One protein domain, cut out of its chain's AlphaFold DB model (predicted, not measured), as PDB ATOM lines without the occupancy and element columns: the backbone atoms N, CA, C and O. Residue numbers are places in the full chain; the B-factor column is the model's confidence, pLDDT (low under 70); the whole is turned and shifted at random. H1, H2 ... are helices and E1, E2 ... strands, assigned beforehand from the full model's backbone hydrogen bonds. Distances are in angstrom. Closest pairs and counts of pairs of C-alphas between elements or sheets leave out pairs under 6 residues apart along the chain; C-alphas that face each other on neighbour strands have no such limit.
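This is residues 21 to 85 of the 91 residues of an uncharacterized protein of Methanobrevibacter sp (UniProt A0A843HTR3). A long helix, H3, makes one side of an elongated body, and a small sheet of two strands, E1 and E2, with H1 beyond one end, makes the other. H2 joins the two sides at one end of the body, and H4 at the other, between H3 and H1. The 65 printed residues hold four named helices and two named strands, in the order E1 H1 E2 H2 H3 H4; the sheet is antiparallel, and the class is mostly helix. The whole is compact, with a radius of gyration of the C-alphas of 11.7 A and spans of 33 by 21 by 19 A.

E1, residues 21 to 24, and E2, residues 41 to 44, are antiparallel neighbours at 145 degrees; N 21 and O 44 are 2.8 A apart, N 42 and O 23 2.9 A, both within hydrogen-bond range. The closest C-alphas of E1 and H1, residues 29 to 37, are those of His 24 and Ser 35, 6.1 A apart. Those of E1 and H2, residues 46 to 54, are Asp 21 and Arg 46, 6.9 A apart. H2 touches H3, residues 56 to 74, only at the corner, with C-alphas 52 and 59 closest at 5.1 A, about perpendicular at 80 degrees. H3 touches H4, residues 77 to 84, with residues 67 to 71 alone; C-alphas 71 and 77 are closest at 6.5 A, and the steep tilt of 68 degrees, opposite ways, is only just short of perpendicular. H1 and H4 only just touch, with 3 pairs of C-alphas within 8 A, Asn 31 and Phe 84 closest at 6.2 A. E2 and H3 are only just apart, 8.1 A at the closest. Each O i to N i+4 pair is within hydrogen-bond range in H2, H3 and H4, and 4 of 5 in H1.

E1 begins at C-alpha 21, (219.767, 154.159, 205.415), and measures 9.9 A; E2 measures 9.6 A. H3 runs 26.2 A from C-alpha 56 to C-alpha 74, (236.499, 171.096, 196.589). H1 measures 13.4 A, H2 12.2 A, and H4 10.3 A, ending at C-alpha 84, (238.205, 158.765, 193.395).

The C-alphas farthest apart, of Asp 47 and His 78, are 34.4 A apart. The printed part has no cut, and its five links are tight. The mean pLDDT of the printed part is 92.8; residue 55 is under 70.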
ATOM      1  N   ASP A  21     218.397 154.637 205.427       94.88
ATOM      2  CA  ASP A  21     219.767 154.159 205.415       94.88
ATOM      3  C   ASP A  21     220.665 155.208 204.769       94.88
ATOM      4  O   ASP A  21     220.270 155.905 203.829       94.88
ATOM      5  N   GLU A  22     221.892 155.305 205.263       94.44
ATOM      6  CA  GLU A  22     222.914 156.103 204.608       94.44
ATOM      7  C   GLU A  22     223.454 155.355 203.385       94.44
ATOM      8  O   GLU A  22     223.776 154.166 203.445       94.44
ATOM      9  N   HIS A  23     223.567 156.070 202.272       94.50
ATOM     10  CA  HIS A  23     224.070 155.548 201.015       94.50
ATOM     11  C   HIS A  23     225.258 156.379 200.526       94.50
ATOM     12  O   HIS A  23     225.113 157.563 200.216       94.50
ATOM     13  N   HIS A  24     226.431 155.753 200.413       95.38
ATOM     14  CA  HIS A  24     227.615 156.359 199.795       95.38
ATOM     15  C   HIS A  24     227.460 156.378 198.279       95.38
ATOM     16  O   HIS A  24     227.441 155.323 197.641       95.38
ATOM     17  N   CYS A  25     227.383 157.577 197.702       94.50
ATOM     18  CA  CYS A  25     227.120 157.751 196.273       94.50
ATOM     19  C   CYS A  25     228.281 157.211 195.423       94.50
ATOM     20  O   CYS A  25     228.054 156.572 194.393       94.50
ATOM     21  N   ILE A  26     229.526 157.407 195.880       93.88
ATOM     22  CA  ILE A  26     230.720 156.820 195.268       93.88
ATOM     23  C   ILE A  26     231.165 155.603 196.091       93.88
ATOM     24  O   ILE A  26     231.817 155.711 197.128       93.88
ATOM     25  N   SER A  27     230.798 154.413 195.622       83.00
ATOM     26  CA  SER A  27     231.034 153.147 196.320       83.00
ATOM     27  C   SER A  27     232.352 152.453 195.930       83.00
ATOM     28  O   SER A  27     232.988 152.777 194.925       83.00
ATOM     29  N   GLY A  28     232.780 151.500 196.767       82.19
ATOM     30  CA  GLY A  28     234.056 150.772 196.685       82.19
ATOM     31  C   GLY A  28     234.837 150.852 198.005       82.19
ATOM     32  O   GLY A  28     234.625 151.779 198.780       82.19
ATOM     33  N   ASN A  29     235.738 149.900 198.282       80.75
ATOM     34  CA  ASN A  29     236.434 149.830 199.582       80.75
ATOM     35  C   ASN A  29     237.183 151.128 199.935       80.75
ATOM     36  O   ASN A  29     237.023 151.645 201.040       80.75
ATOM     37  N   SER A  30     237.955 151.681 198.995       82.19
ATOM     38  CA  SER A  30     238.658 152.960 199.185       82.19
ATOM     39  C   SER A  30     237.700 154.155 199.116       82.19
ATOM     40  O   SER A  30     237.761 155.055 199.951       82.19
ATOM     41  N   ASN A  31     236.742 154.123 198.188       91.69
ATOM     42  CA  ASN A  31     235.829 155.242 197.937       91.69
ATOM     43  C   ASN A  31     234.771 155.441 199.025       91.69
ATOM     44  O   ASN A  31     234.276 156.553 199.187       91.69
ATOM     45  N   ARG A  32     234.465 154.411 199.824       91.12
ATOM     46  CA  ARG A  32     233.615 154.559 201.009       91.12
ATOM     47  C   ARG A  32     234.248 155.515 202.019       91.12
ATOM     48  O   ARG A  32     233.569 156.409 202.507       91.12
ATOM     49  N   LYS A  33     235.553 155.369 202.292       92.94
ATOM     50  CA  LYS A  33     236.280 156.269 203.205       92.94
ATOM     51  C   LYS A  33     236.321 157.697 202.664       92.94
ATOM     52  O   LYS A  33     236.068 158.629 203.418       92.94
ATOM     53  N   ASN A  34     236.566 157.858 201.364       95.19
ATOM     54  CA  ASN A  34     236.561 159.178 200.730       95.19
ATOM     55  C   ASN A  34     235.160 159.805 200.775       95.19
ATOM     56  O   ASN A  34     235.017 160.960 201.154       95.19
ATOM     57  N   SER A  35     234.106 159.038 200.490       94.75
ATOM     58  CA  SER A  35     232.728 159.533 200.568       94.75
ATOM     59  C   SER A  35     232.351 159.999 201.976       94.75
ATOM     60  O   SER A  35     231.658 160.998 202.120       94.75
ATOM     61  N   GLU A  36     232.835 159.325 203.019       94.75
ATOM     62  CA  GLU A  36     232.663 159.777 204.407       94.75
ATOM     63  C   GLU A  36     233.434 161.063 204.727       94.75
ATOM     64  O   GLU A  36     232.925 161.942 205.437       94.75
ATOM     65  N   ALA A  37     234.662 161.164 204.215       95.44
ATOM     66  CA  ALA A  37     235.543 162.305 204.431       95.44
ATOM     67  C   ALA A  37     235.020 163.578 203.749       95.44
ATOM     68  O   ALA A  37     235.053 164.634 204.369       95.44
ATOM     69  N   TYR A  38     234.487 163.456 202.528       96.44
ATOM     70  CA  TYR A  38     233.996 164.570 201.704       96.44
ATOM     71  C   TYR A  38     232.470 164.757 201.734       96.44
ATOM     72  O   TYR A  38     231.929 165.552 200.974       96.44
ATOM     73  N   GLY A  39     231.739 163.993 202.553       96.62
ATOM     74  CA  GLY A  39     230.283 164.142 202.664       96.62
ATOM     75  C   GLY A  39     229.492 163.700 201.422       96.62
ATOM     76  O   GLY A  39     228.393 164.198 201.183       96.62
ATOM     77  N   LEU A  40     230.004 162.750 200.630       97.31
ATOM     78  CA  LEU A  40     229.341 162.222 199.424       97.31
ATOM     79  C   LEU A  40     228.371 161.076 199.741       97.31
ATOM     80  O   LEU A  40     228.466 159.960 199.212       97.31
ATOM     81  N   LYS A  41     227.432 161.349 200.641       96.50
ATOM     82  CA  LYS A  41     226.447 160.384 201.129       96.50
ATOM     83  C   LYS A  41     225.059 160.999 201.201       96.50
ATOM     84  O   LYS A  41     224.928 162.193 201.441       96.50
ATOM     85  N   VAL A  42     224.028 160.196 200.985       97.12
ATOM     86  CA  VAL A  42     222.626 160.631 201.042       97.12
ATOM     87  C   VAL A  42     221.810 159.675 201.895       97.12
ATOM     88  O   VAL A  42     222.186 158.517 202.068       97.12
ATOM     89  N   TRP A  43     220.669 160.138 202.396       97.81
ATOM     90  CA  TRP A  43     219.700 159.263 203.042       97.81
ATOM     91  C   TRP A  43     218.763 158.656 202.003       97.81
ATOM     92  O   TRP A  43     218.206 159.378 201.177       97.81
ATOM     93  N   LEU A  44     218.531 157.347 202.058       96.75
ATOM     94  CA  LEU A  44     217.578 156.648 201.195       96.75
ATOM     95  C   LEU A  44     216.628 155.791 202.027       96.75
ATOM     96  O   LEU A  44     217.039 155.134 202.978       96.75
ATOM     97  N   CYS A  45     215.348 155.755 201.654       97.00
ATOM     98  CA  CYS A  45     214.454 154.727 202.187       97.00
ATOM     99  C   CYS A  45     214.809 153.368 201.578       97.00
ATOM    100  O   CYS A  45     215.329 153.311 200.461       97.00
ATOM    101  N   ARG A  46     214.474 152.278 202.274       95.06
ATOM    102  CA  ARG A  46     214.805 150.908 201.855       95.06
ATOM    103  C   ARG A  46     214.417 150.601 200.403       95.06
ATOM    104  O   ARG A  46     215.236 150.080 199.655       95.06
ATOM    105  N   ASP A  47     213.219 151.013 199.980       93.56
ATOM    106  CA  ASP A  47     212.719 150.803 198.612       93.56
ATOM    107  C   ASP A  47     213.612 151.474 197.555       93.56
ATOM    108  O   ASP A  47     213.939 150.881 196.527       93.56
ATOM    109  N   CYS A  48     214.010 152.727 197.795       94.00
ATOM    110  CA  CYS A  48     214.896 153.474 196.904       94.00
ATOM    111  C   CYS A  48     216.335 152.961 196.988       94.00
ATOM    112  O   CYS A  48     216.995 152.855 195.960       94.00
ATOM    113  N   HIS A  49     216.803 152.601 198.184       93.38
ATOM    114  CA  HIS A  49     218.145 152.072 198.395       93.38
ATOM    115  C   HIS A  49     218.353 150.780 197.597       93.38
ATOM    116  O   HIS A  49     219.331 150.666 196.862       93.38
ATOM    117  N   SER A  50     217.398 149.845 197.650       90.25
ATOM    118  CA  SER A  50     217.451 148.627 196.838       90.25
ATOM    119  C   SER A  50     217.436 148.935 195.338       90.25
ATOM    120  O   SER A  50     218.247 148.380 194.607       90.25
ATOM    121  N   LYS A  51     216.590 149.866 194.874       87.31
ATOM    122  CA  LYS A  51     216.512 150.242 193.448       87.31
ATOM    123  C   LYS A  51     217.805 150.840 192.897       87.31
ATOM    124  O   LYS A  51     218.140 150.565 191.749       87.31
ATOM    125  N   VAL A  52     218.528 151.621 193.703       87.44
ATOM    126  CA  VAL A  52     219.843 152.160 193.314       87.44
ATOM    127  C   VAL A  52     220.834 151.027 193.038       87.44
ATOM    128  O   VAL A  52     221.641 151.141 192.123       87.44
ATOM    129  N   HIS A  53     220.754 149.913 193.769       82.94
ATOM    130  CA  HIS A  53     221.600 148.743 193.505       82.94
ATOM    131  C   HIS A  53     221.096 147.871 192.346       82.94
ATOM    132  O   HIS A  53     221.895 147.152 191.752       82.94
ATOM    133  N   ASP A  54     219.806 147.941 192.005       74.81
ATOM    134  CA  ASP A  54     219.165 146.968 191.113       74.81
ATOM    135  C   ASP A  54     219.265 147.322 189.614       74.81
ATOM    136  O   ASP A  54     219.197 146.425 188.776       74.81
ATOM    137  N   LYS A  55     219.445 148.603 189.227       60.81
ATOM    138  CA  LYS A  55     219.597 149.028 187.811       60.81
ATOM    139  C   LYS A  55     220.473 150.283 187.667       60.81
ATOM    140  O   LYS A  55     220.216 151.319 188.274       60.81
ATOM    141  N   GLY A  56     221.507 150.188 186.825       74.94
ATOM    142  CA  GLY A  56     222.673 151.084 186.817       74.94
ATOM    143  C   GLY A  56     222.445 152.563 186.487       74.94
ATOM    144  O   GLY A  56     223.303 153.370 186.834       74.94
ATOM    145  N   GLU A  57     221.325 152.948 185.873       84.69
ATOM    146  CA  GLU A  57     221.080 154.348 185.493       84.69
ATOM    147  C   GLU A  57     220.948 155.257 186.721       84.69
ATOM    148  O   GLU A  57     221.623 156.279 186.811       84.69
ATOM    149  N   MET A  58     220.157 154.852 187.718       87.56
ATOM    150  CA  MET A  58     219.966 155.649 188.933       87.56
ATOM    151  C   MET A  58     221.254 155.720 189.766       87.56
ATOM    152  O   MET A  58     221.594 156.772 190.306       87.56
ATOM    153  N   ALA A  59     222.017 154.623 189.821       89.94
ATOM    154  CA  ALA A  59     223.339 154.620 190.442       89.94
ATOM    155  C   ALA A  59     224.321 155.548 189.717       89.94
ATOM    156  O   ALA A  59     225.111 156.231 190.366       89.94
ATOM    157  N   LEU A  60     224.294 155.566 188.381       91.94
ATOM    158  CA  LEU A  60     225.137 156.447 187.581       91.94
ATOM    159  C   LEU A  60     224.754 157.909 187.813       91.94
ATOM    160  O   LEU A  60     225.624 158.695 188.169       91.94
ATOM    161  N   GLN A  61     223.470 158.258 187.718       92.50
ATOM    162  CA  GLN A  61     222.981 159.616 187.975       92.50
ATOM    163  C   GLN A  61     223.392 160.122 189.362       92.50
ATOM    164  O   GLN A  61     223.841 161.259 189.498       92.50
ATOM    165  N   LEU A  62     223.310 159.267 190.388       93.88
ATOM    166  CA  LEU A  62     223.719 159.629 191.741       93.88
ATOM    167  C   LEU A  62     225.236 159.859 191.852       93.88
ATOM    168  O   LEU A  62     225.665 160.813 192.500       93.88
ATOM    169  N   LYS A  63     226.052 159.045 191.171       95.38
ATOM    170  CA  LYS A  63     227.509 159.252 191.086       95.38
ATOM    171  C   LYS A  63     227.853 160.551 190.367       95.38
ATOM    172  O   LYS A  63     228.686 161.310 190.847       95.38
ATOM    173  N   GLN A  64     227.179 160.830 189.256       96.38
ATOM    174  CA  GLN A  64     227.355 162.052 188.475       96.38
ATOM    175  C   GLN A  64     226.953 163.303 189.262       96.38
ATOM    176  O   GLN A  64     227.626 164.328 189.188       96.38
ATOM    177  N   PHE A  65     225.858 163.231 190.022       96.69
ATOM    178  CA  PHE A  65     225.444 164.306 190.920       96.69
ATOM    179  C   PHE A  65     226.472 164.530 192.033       96.69
ATOM    180  O   PHE A  65     226.919 165.657 192.231       96.69
ATOM    181  N   ALA A  66     226.896 163.459 192.710       97.31
ATOM    182  CA  ALA A  66     227.892 163.544 193.774       97.31
ATOM    183  C   ALA A  66     229.227 164.113 193.278       97.31
ATOM    184  O   ALA A  66     229.818 164.946 193.955       97.31
ATOM    185  N   GLN A  67     229.666 163.708 192.086       98.00
ATOM    186  CA  GLN A  67     230.869 164.243 191.464       98.00
ATOM    187  C   GLN A  67     230.747 165.740 191.159       98.00
ATOM    188  O   GLN A  67     231.625 166.496 191.555       98.00
ATOM    189  N   ARG A  68     229.656 166.183 190.517       98.00
ATOM    190  CA  ARG A  68     229.437 167.615 190.234       98.00
ATOM    191  C   ARG A  68     229.485 168.460 191.502       98.00
ATOM    192  O   ARG A  68     230.176 169.466 191.538       98.00
ATOM    193  N   ARG A  69     228.812 168.006 192.561       98.06
ATOM    194  CA  ARG A  69     228.828 168.693 193.858       98.06
ATOM    195  C   ARG A  69     230.210 168.686 194.501       98.06
ATOM    196  O   ARG A  69     230.594 169.683 195.085       98.06
ATOM    197  N   TRP A  70     230.965 167.596 194.388       98.25
ATOM    198  CA  TRP A  70     232.342 167.571 194.881       98.25
ATOM    199  C   TRP A  70     233.218 168.592 194.148       98.25
ATOM    200  O   TRP A  70     233.974 169.306 194.794       98.25
ATOM    201  N   GLU A  71     233.088 168.685 192.823       97.75
ATOM    202  CA  GLU A  71     233.864 169.629 192.011       97.75
ATOM    203  C   GLU A  71     233.474 171.089 192.296       97.75
ATOM    204  O   GLU A  71     234.313 171.972 192.426       97.75
ATOM    205  N   GLU A  72     232.193 171.370 192.506       97.50
ATOM    206  CA  GLU A  72     231.759 172.716 192.901       97.50
ATOM    207  C   GLU A  72     232.320 173.153 194.267       97.50
ATOM    208  O   GLU A  72     232.562 174.342 194.473       97.50
ATOM    209  N   GLU A  73     232.529 172.216 195.198       97.50
ATOM    210  CA  GLU A  73     232.919 172.526 196.581       97.50
ATOM    211  C   GLU A  73     234.426 172.398 196.860       97.50
ATOM    212  O   GLU A  73     234.943 173.105 197.728       97.50
ATOM    213  N   TYR A  74     235.143 171.494 196.181       97.25
ATOM    214  CA  TYR A  74     236.499 171.096 196.589       97.25
ATOM    215  C   TYR A  74     237.592 171.214 195.526       97.25
ATOM    216  O   TYR A  74     238.761 171.254 195.912       97.25
ATOM    217  N   GLY A  75     237.277 171.256 194.230       96.25
ATOM    218  CA  GLY A  75     238.309 171.242 193.186       96.25
ATOM    219  C   GLY A  75     237.762 170.929 191.802       96.25
ATOM    220  O   GLY A  75     236.566 170.953 191.581       96.25
ATOM    221  N   ASP A  76     238.612 170.616 190.836       97.12
ATOM    222  CA  ASP A  76     238.140 170.327 189.480       97.12
ATOM    223  C   ASP A  76     238.016 168.815 189.185       97.12
ATOM    224  O   ASP A  76     238.186 167.940 190.043       97.12
ATOM    225  N   ARG A  77     237.701 168.490 187.926       97.00
ATOM    226  CA  ARG A  77     237.633 167.114 187.414       97.00
ATOM    227  C   ARG A  77     238.915 166.320 187.663       97.00
ATOM    228  O   ARG A  77     238.844 165.116 187.920       97.00
ATOM    229  N   HIS A  78     240.072 166.959 187.529       97.19
ATOM    230  CA  HIS A  78     241.370 166.321 187.696       97.19
ATOM    231  C   HIS A  78     241.613 165.965 189.164       97.19
ATOM    232  O   HIS A  78     242.017 164.835 189.467       97.19
ATOM    233  N   ASP A  79     241.281 166.878 190.077       97.62
ATOM    234  CA  ASP A  79     241.347 166.616 191.515       97.62
ATOM    235  C   ASP A  79     240.401 165.473 191.908       97.62
ATOM    236  O   ASP A  79     240.793 164.542 192.622       97.62
ATOM    237  N   PHE A  80     239.177 165.469 191.365       97.38
ATOM    238  CA  PHE A  80     238.212 164.400 191.622       97.38
ATOM    239  C   PHE A  80     238.747 163.036 191.170       97.38
ATOM    240  O   PHE A  80     238.678 162.056 191.916       97.38
ATOM    241  N   ILE A  81     239.317 162.957 189.962       96.12
ATOM    242  CA  ILE A  81     239.925 161.724 189.441       96.12
ATOM    243  C   ILE A  81     241.101 161.287 190.320       96.12
ATOM    244  O   ILE A  81     241.250 160.092 190.568       96.12
ATOM    245  N   THR A  82     241.896 162.220 190.841       96.50
ATOM    246  CA  THR A  82     243.009 161.908 191.751       96.50
ATOM    247  C   THR A  82     242.517 161.258 193.049       96.50
ATOM    248  O   THR A  82     243.117 160.296 193.529       96.50
ATOM    249  N   VAL A  83     241.392 161.729 193.597       95.81
ATOM    250  CA  VAL A  83     240.815 161.210 194.849       95.81
ATOM    251  C   VAL A  83     240.019 159.915 194.643       95.81
ATOM    252  O   VAL A  83     240.133 158.983 195.444       95.81
ATOM    253  N   PHE A  84     239.186 159.844 193.602       95.62
ATOM    254  CA  PHE A  84     238.205 158.765 193.395       95.62
ATOM    255  C   PHE A  84     238.581 157.773 192.284       95.62
ATOM    256  O   PHE A  84     237.905 156.754 192.101       95.62
ATOM    257  N   GLY A  85     239.662 158.051 191.556       94.88
ATOM    258  CA  GLY A  85     240.280 157.188 190.550       94.88
ATOM    259  C   GLY A  85     239.690 157.287 189.144       94.88
ATOM    260  O   GLY A  85     240.290 156.762 188.208       94.88
TER     261      GLY A  85